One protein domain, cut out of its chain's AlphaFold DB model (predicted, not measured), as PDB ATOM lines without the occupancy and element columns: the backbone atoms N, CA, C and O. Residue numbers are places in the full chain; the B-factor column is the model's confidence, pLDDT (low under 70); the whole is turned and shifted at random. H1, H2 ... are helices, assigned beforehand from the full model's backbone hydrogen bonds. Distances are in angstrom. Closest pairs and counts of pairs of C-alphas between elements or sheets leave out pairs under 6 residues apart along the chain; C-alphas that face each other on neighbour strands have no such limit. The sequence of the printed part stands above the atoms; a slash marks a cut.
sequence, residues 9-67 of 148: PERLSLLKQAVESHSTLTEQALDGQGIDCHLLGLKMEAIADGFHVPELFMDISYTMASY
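AT A GLANCE: This is residues 9 to 67 of the 148 residues of the protein "Carn_acyltransf domain-containing protein" of Micrurus lemniscatus carvalhoi (UniProt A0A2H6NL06). A long helical arm, residues 9 to 24 of H1, sticks out from a loosely folded body of 43 residues, in which the chain runs on through the shorter helix H2 and then folds back with the two short helices H3 and H4. The helices are not packed into a bundle, and H1 makes much of the length. The printed part has 59 residues with four named helices, in the order H1, H2, H3, H4, and no named strand; the class is all helix. The whole is extended, with a radius of gyration of the C-alphas of 16.5 A, and spans 55 by 26 by 14 A.

HOW THE PARTS SIT: H1, residues 9 to 30, touches no helix, and its residues 9 to 24 stand free. H2, residues 36 to 48, is apart from H1. H3, residues 55 to 58, is close to H2 but not clearly touching; their closest C-alphas, those of Lys 43 and Phe 57, are 7.1 A apart. H4, residues 60 to 65, is close to H3 but not clearly touching, with the closest C-alphas, those of Leu 56 and Tyr 62, 6.9 A apart. H4 is apart from H1 and from H2, and H3 is apart from H1. In H1, H2 and H4 every O i to N i+4 pair is within hydrogen-bond range; H3 is too short for such a pair.

IN THESE COORDINATES: H1 begins at C-alpha 9, (150.973, 231.851, 280.168), and is 31.7 A long from first to last C-alpha. H2 is 18.3 A long and begins at C-alpha 36, (162.607, 212.376, 253.705). H3 is 5.1 A long, and H4, 8.5 A long, ends at C-alpha 65, (163.039, 208.128, 261.988).

THE WHOLE: The two C-alphas farthest apart, those of Pro 9 and Gly 50, are 55.4 A apart. The links from H1 to H2 and from H3 to H4 are tight, and that from H2 to H3 is short. The printed part has no cut, and no printed residue is under 70 in pLDDT.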
ATOM      1  N   PRO A   9     150.350 230.998 281.188       91.19
ATOM      2  CA  PRO A   9     150.973 231.851 280.168       91.19
ATOM      3  C   PRO A   9     152.167 231.191 279.476       91.19
ATOM      4  O   PRO A   9     152.356 231.347 278.271       91.19
ATOM      5  N   GLU A  10     152.951 230.421 280.229       94.25
ATOM      6  CA  GLU A  10     154.076 229.657 279.696       94.25
ATOM      7  C   GLU A  10     153.577 228.533 278.781       94.25
ATOM      8  O   GLU A  10     154.043 228.419 277.648       94.25
ATOM      9  N   ARG A  11     152.548 227.782 279.206       94.25
ATOM     10  CA  ARG A  11     151.896 226.759 278.368       94.25
ATOM     11  C   ARG A  11     151.388 227.346 277.052       94.25
ATOM     12  O   ARG A  11     151.589 226.742 276.003       94.25
ATOM     13  N   LEU A  12     150.763 228.527 277.092       94.50
ATOM     14  CA  LEU A  12     150.288 229.204 275.885       94.50
ATOM     15  C   LEU A  12     151.449 229.623 274.973       94.50
ATOM     16  O   LEU A  12     151.351 229.469 273.757       94.50
ATOM     17  N   SER A  13     152.537 230.148 275.540       95.50
ATOM     18  CA  SER A  13     153.735 230.509 274.775       95.50
ATOM     19  C   SER A  13     154.331 229.294 274.061       95.50
ATOM     20  O   SER A  13     154.587 229.349 272.859       95.50
ATOM     21  N   LEU A  14     154.473 228.173 274.771       96.88
ATOM     22  CA  LEU A  14     154.983 226.921 274.210       96.88
ATOM     23  C   LEU A  14     154.050 226.345 273.139       96.88
ATOM     24  O   LEU A  14     154.526 225.898 272.098       96.88
ATOM     25  N   LEU A  15     152.730 226.401 273.350       97.00
ATOM     26  CA  LEU A  15     151.752 225.985 272.343       97.00
ATOM     27  C   LEU A  15     151.897 226.810 271.055       97.00
ATOM     28  O   LEU A  15     151.922 226.241 269.968       97.00
ATOM     29  N   LYS A  16     152.024 228.138 271.169       96.62
ATOM     30  CA  LYS A  16     152.220 229.022 270.008       96.62
ATOM     31  C   LYS A  16     153.512 228.698 269.259       96.62
ATOM     32  O   LYS A  16     153.468 228.558 268.044       96.62
ATOM     33  N   GLN A  17     154.618 228.509 269.980       98.19
ATOM     34  CA  GLN A  17     155.904 228.125 269.387       98.19
ATOM     35  C   GLN A  17     155.826 226.774 268.662       98.19
ATOM     36  O   GLN A  17     156.378 226.622 267.572       98.19
ATOM     37  N   ALA A  18     155.116 225.795 269.232       98.25
ATOM     38  CA  ALA A  18     154.913 224.495 268.598       98.25
ATOM     39  C   ALA A  18     154.099 224.611 267.296       98.25
ATOM     40  O   ALA A  18     154.483 224.026 266.284       98.25
ATOM     41  N   VAL A  19     153.015 225.398 267.302       98.12
ATOM     42  CA  VAL A  19     152.200 225.656 266.100       98.12
ATOM     43  C   VAL A  19     153.017 226.381 265.027       98.12
ATOM     44  O   VAL A  19     152.995 225.969 263.875       98.12
ATOM     45  N   GLU A  20     153.778 227.411 265.396       98.38
ATOM     46  CA  GLU A  20     154.637 228.161 264.469       98.38
ATOM     47  C   GLU A  20     155.723 227.280 263.839       98.38
ATOM     48  O   GLU A  20     155.926 227.307 262.623       98.38
ATOM     49  N   SER A  21     156.371 226.434 264.646       98.62
ATOM     50  CA  SER A  21     157.366 225.474 264.158       98.62
ATOM     51  C   SER A  21     156.743 224.482 263.172       98.62
ATOM     52  O   SER A  21     157.320 224.210 262.122       98.62
ATOM     53  N   HIS A  22     155.547 223.965 263.474       98.38
ATOM     54  CA  HIS A  22     154.835 223.043 262.589       98.38
ATOM     55  C   HIS A  22     154.424 223.703 261.264       98.38
ATOM     56  O   HIS A  22     154.608 223.102 260.203       98.38
ATOM     57  N   SER A  23     153.925 224.943 261.304       98.12
ATOM     58  CA  SER A  23     153.607 225.719 260.098       98.12
ATOM     59  C   SER A  23     154.849 225.951 259.238       98.12
ATOM     60  O   SER A  23     154.815 225.682 258.042       98.12
ATOM     61  N   THR A  24     155.969 226.339 259.855       98.31
ATOM     62  CA  THR A  24     157.243 226.565 259.151       98.31
ATOM     63  C   THR A  24     157.734 225.295 258.454       98.31
ATOM     64  O   THR A  24     158.097 225.328 257.281       98.31
ATOM     65  N   LEU A  25     157.708 224.152 259.148       98.25
ATOM     66  CA  LEU A  25     158.087 222.860 258.564       98.25
ATOM     67  C   LEU A  25     157.145 222.441 257.426       98.25
ATOM     68  O   LEU A  25     157.591 221.853 256.444       98.25
ATOM     69  N   THR A  26     155.853 222.760 257.538       98.06
ATOM     70  CA  THR A  26     154.865 222.491 256.484       98.06
ATOM     71  C   THR A  26     155.168 223.306 255.229       98.06
ATOM     72  O   THR A  26     155.193 222.748 254.136       98.06
ATOM     73  N   GLU A  27     155.445 224.603 255.374       98.12
ATOM     74  CA  GLU A  27     155.833 225.480 254.261       98.12
ATOM     75  C   GLU A  27     157.123 224.993 253.593       98.12
ATOM     76  O   GLU A  27     157.151 224.798 252.380       98.12
ATOM     77  N   GLN A  28     158.153 224.669 254.382       97.94
ATOM     78  CA  GLN A  28     159.402 224.096 253.867       97.94
ATOM     79  C   GLN A  28     159.166 222.800 253.082       97.94
ATOM     80  O   GLN A  28     159.731 222.617 252.004       97.94
ATOM     81  N   ALA A  29     158.324 221.898 253.589       97.19
ATOM     82  CA  ALA A  29     158.000 220.658 252.892       97.19
ATOM     83  C   ALA A  29     157.272 220.915 251.560       97.19
ATOM     84  O   ALA A  29     157.602 220.276 250.559       97.19
ATOM     85  N   LEU A  30     156.328 221.864 251.528       96.44
ATOM     86  CA  LEU A  30     155.613 222.269 250.311       96.44
ATOM     87  C   LEU A  30     156.543 222.909 249.271       96.44
ATOM     88  O   LEU A  30     156.382 222.657 248.078       96.44
ATOM     89  N   ASP A  31     157.556 223.647 249.723       97.81
ATOM     90  CA  ASP A  31     158.601 224.237 248.881       97.81
ATOM     91  C   ASP A  31     159.686 223.225 248.454       97.81
ATOM     92  O   ASP A  31     160.690 223.591 247.839       97.81
ATOM     93  N   GLY A  32     159.509 221.937 248.769       97.12
ATOM     94  CA  GLY A  32     160.443 220.871 248.397       97.12
ATOM     95  C   GLY A  32     161.725 220.838 249.234       97.12
ATOM     96  O   GLY A  32     162.706 220.222 248.826       97.12
ATOM     97  N   GLN A  33     161.728 221.475 250.404       97.81
ATOM     98  CA  GLN A  33     162.857 221.517 251.343       97.81
ATOM     99  C   GLN A  33     162.761 220.443 252.444       97.81
ATOM    100  O   GLN A  33     163.547 220.445 253.389       97.81
ATOM    101  N   GLY A  34     161.809 219.511 252.326       96.19
ATOM    102  CA  GLY A  34     161.709 218.341 253.198       96.19
ATOM    103  C   GLY A  34     162.867 217.354 252.995       96.19
ATOM    104  O   GLY A  34     163.421 217.232 251.900       96.19
ATOM    105  N   ILE A  35     163.231 216.620 254.048       97.12
ATOM    106  CA  ILE A  35     164.427 215.759 254.042       97.12
ATOM    107  C   ILE A  35     164.144 214.314 253.619       97.12
ATOM    108  O   ILE A  35     165.027 213.665 253.064       97.12
ATOM    109  N   ASP A  36     162.934 213.800 253.847       96.62
ATOM    110  CA  ASP A  36     162.607 212.376 253.705       96.62
ATOM    111  C   ASP A  36     162.827 211.866 252.275       96.62
ATOM    112  O   ASP A  36     163.576 210.912 252.053       96.62
ATOM    113  N   CYS A  37     162.238 212.549 251.288       96.56
ATOM    114  CA  CYS A  37     162.396 212.207 249.873       96.56
ATOM    115  C   CYS A  37     163.840 212.388 249.388       96.56
ATOM    116  O   CYS A  37     164.306 211.614 248.554       96.56
ATOM    117  N   HIS A  38     164.562 213.378 249.920       97.38
ATOM    118  CA  HIS A  38     165.961 213.615 249.565       97.38
ATOM    119  C   HIS A  38     166.850 212.473 250.079       97.38
ATOM    120  O   HIS A  38     167.609 211.883 249.309       97.38
ATOM    121  N   LEU A  39     166.708 212.091 251.351       98.06
ATOM    122  CA  LEU A  39     167.435 210.964 251.937       98.06
ATOM    123  C   LEU A  39     167.097 209.643 251.238       98.06
ATOM    124  O   LEU A  39     167.998 208.845 250.975       98.06
ATOM    125  N   LEU A  40     165.825 209.423 250.892       97.31
ATOM    126  CA  LEU A  40     165.415 208.270 250.093       97.31
ATOM    127  C   LEU A  40     166.099 208.267 248.719       97.31
ATOM    128  O   LEU A  40     166.634 207.236 248.318       97.31
ATOM    129  N   GLY A  41     166.130 209.410 248.028       97.69
ATOM    130  CA  GLY A  41     166.798 209.559 246.734       97.69
ATOM    131  C   GLY A  41     168.286 209.216 246.801       97.69
ATOM    132  O   GLY A  41     168.755 208.400 246.016       97.69
ATOM    133  N   LEU A  42     169.008 209.744 247.793       97.62
ATOM    134  CA  LEU A  42     170.430 209.438 248.007       97.62
ATOM    135  C   LEU A  42     170.676 207.945 248.267       97.62
ATOM    136  O   LEU A  42     171.630 207.367 247.745       97.62
ATOM    137  N   LYS A  43     169.807 207.306 249.058       97.56
ATOM    138  CA  LYS A  43     169.872 205.861 249.305       97.56
ATOM    139  C   LYS A  43     169.634 205.066 248.021       97.56
ATOM    140  O   LYS A  43     170.353 204.103 247.766       97.56
ATOM    141  N   MET A  44     168.626 205.445 247.236       97.88
ATOM    142  CA  MET A  44     168.292 204.779 245.976       97.88
ATOM    143  C   MET A  44     169.397 204.939 244.931       97.88
ATOM    144  O   MET A  44     169.712 203.962 244.259       97.88
ATOM    145  N   GLU A  45     170.018 206.115 244.842       97.81
ATOM    146  CA  GLU A  45     171.123 206.383 243.915       97.81
ATOM    147  C   GLU A  45     172.338 205.502 244.218       97.81
ATOM    148  O   GLU A  45     172.848 204.816 243.336       97.81
ATOM    149  N   ALA A  46     172.747 205.421 245.491       97.06
ATOM    150  CA  ALA A  46     173.849 204.549 245.897       97.06
ATOM    151  C   ALA A  46     173.593 203.079 245.518       97.06
ATOM    152  O   ALA A  46     174.507 202.381 245.087       97.06
ATOM    153  N   ILE A  47     172.343 202.618 245.648       96.56
ATOM    154  CA  ILE A  47     171.942 201.264 245.247       96.56
ATOM    155  C   ILE A  47     171.998 201.102 243.723       96.56
ATOM    156  O   ILE A  47     172.502 200.087 243.244       96.56
ATOM    157  N   ALA A  48     171.475 202.070 242.969       97.25
ATOM    158  CA  ALA A  48     171.396 202.013 241.511       97.25
ATOM    159  C   ALA A  48     172.785 201.969 240.855       97.25
ATOM    160  O   ALA A  48     173.003 201.169 239.944       97.25
ATOM    161  N   ASP A  49     173.733 202.745 241.381       96.75
ATOM    162  CA  ASP A  49     175.117 202.796 240.902       96.75
ATOM    163  C   ASP A  49     175.985 201.627 241.404       96.75
ATOM    164  O   ASP A  49     177.158 201.502 241.042       96.75
ATOM    165  N   GLY A  50     175.425 200.745 242.240       95.38
ATOM    166  CA  GLY A  50     176.150 199.619 242.828       95.38
ATOM    167  C   GLY A  50     177.188 200.038 243.873       95.38
ATOM    168  O   GLY A  50     178.103 199.265 244.178       95.38
ATOM    169  N   PHE A  51     177.067 201.245 244.429       94.62
ATOM    170  CA  PHE A  51     177.875 201.679 245.558       94.62
ATOM    171  C   PHE A  51     177.447 200.976 246.847       94.62
ATOM    172  O   PHE A  51     176.326 200.486 247.005       94.62
ATOM    173  N   HIS A  52     178.361 200.946 247.816       94.69
ATOM    174  CA  HIS A  52     177.984 200.561 249.165       94.69
ATOM    175  C   HIS A  52     177.011 201.600 249.732       94.69
ATOM    176  O   HIS A  52     177.284 202.799 249.680       94.69
ATOM    177  N   VAL A  53     175.886 201.138 250.280       94.81
ATOM    178  CA  VAL A  53     174.905 202.019 250.919       94.81
ATOM    179  C   VAL A  53     175.574 202.715 252.111       94.81
ATOM    180  O   VAL A  53     176.117 202.021 252.970       94.81
ATOM    181  N   PRO A  54     175.546 204.058 252.193       96.12
ATOM    182  CA  PRO A  54     176.169 204.784 253.296       96.12
ATOM    183  C   PRO A  54     175.699 204.318 254.681       96.12
ATOM    184  O   PRO A  54     174.509 204.068 254.882       96.12
ATOM    185  N   GLU A  55     176.619 204.287 255.655       97.00
ATOM    186  CA  GLU A  55     176.352 203.847 257.038       97.00
ATOM    187  C   GLU A  55     175.203 204.606 257.708       97.00
ATOM    188  O   GLU A  55     174.449 204.019 258.479       97.00
ATOM    189  N   LEU A  56     174.993 205.875 257.335       96.94
ATOM    190  CA  LEU A  56     173.847 206.679 257.764       96.94
ATOM    191  C   LEU A  56     172.507 205.942 257.586       96.94
ATOM    192  O   LEU A  56     171.654 206.004 258.465       96.94
ATOM    193  N   PHE A  57     172.315 205.233 256.469       97.06
ATOM    194  CA  PHE A  57     171.063 204.527 256.170       97.06
ATOM    195  C   PHE A  57     170.956 203.151 256.837       97.06
ATOM    196  O   PHE A  57     169.919 202.496 256.711       97.06
ATOM    197  N   MET A  58     172.023 202.705 257.503       95.19
ATOM    198  CA  MET A  58     172.065 201.496 258.330       95.19
ATOM    199  C   MET A  58     171.948 201.821 259.826       95.19
ATOM    200  O   MET A  58     171.779 200.912 260.637       95.19
ATOM    201  N   ASP A  59     172.020 203.102 260.195       97.75
ATOM    202  CA  ASP A  59     171.934 203.543 261.579       97.75
ATOM    203  C   ASP A  59     170.536 203.299 262.176       97.75
ATOM    204  O   ASP A  59     169.494 203.428 261.516       97.75
ATOM    205  N   ILE A  60     170.506 202.978 263.472       97.81
ATOM    206  CA  ILE A  60     169.261 202.759 264.219       97.81
ATOM    207  C   ILE A  60     168.406 204.030 264.209       97.81
ATOM    208  O   ILE A  60     167.184 203.941 264.101       97.81
ATOM    209  N   SER A  61     169.021 205.211 264.254       97.88
ATOM    210  CA  SER A  61     168.324 206.500 264.214       97.88
ATOM    211  C   SER A  61     167.574 206.690 262.899       97.88
ATOM    212  O   SER A  61     166.433 207.139 262.925       97.88
ATOM    213  N   TYR A  62     168.157 206.298 261.758       97.56
ATOM    214  CA  TYR A  62     167.463 206.354 260.467       97.56
ATOM    215  C   TYR A  62     166.294 205.364 260.418       97.56
ATOM    216  O   TYR A  62     165.205 205.701 259.949       97.56
ATOM    217  N   THR A  63     166.491 204.159 260.963       96.00
ATOM    218  CA  THR A  63     165.424 203.154 261.078       96.00
ATOM    219  C   THR A  63     164.261 203.681 261.919       96.00
ATOM    220  O   THR A  63     163.116 203.606 261.491       96.00
ATOM    221  N   MET A  64     164.540 204.278 263.078       96.88
ATOM    222  CA  MET A  64     163.516 204.852 263.956       96.88
ATOM    223  C   MET A  64     162.825 206.063 263.319       96.88
ATOM    224  O   MET A  64     161.605 206.174 263.385       96.88
ATOM    225  N   ALA A  65     163.581 206.944 262.657       96.69
ATOM    226  CA  ALA A  65     163.039 208.128 261.988       96.69
ATOM    227  C   ALA A  65     162.127 207.786 260.795       96.69
ATOM    228  O   ALA A  65     161.201 208.538 260.495       96.69
ATOM    229  N   SER A  66     162.358 206.647 260.135       96.06
ATOM    230  CA  SER A  66     161.544 206.154 259.013       96.06
ATOM    231  C   SER A  66     160.462 205.140 259.422       96.06
ATOM    232  O   SER A  66     159.718 204.656 258.568       96.06
ATOM    233  N   TYR A  67     160.334 204.833 260.718       97.75
ATOM    234  CA  TYR A  67     159.314 203.935 261.262       97.75
ATOM    235  C   TYR A  67     158.162 204.734 261.889       97.75
ATOM    236  O   TYR A  67     158.155 205.070 263.076       97.75
TER     237      TYR A  67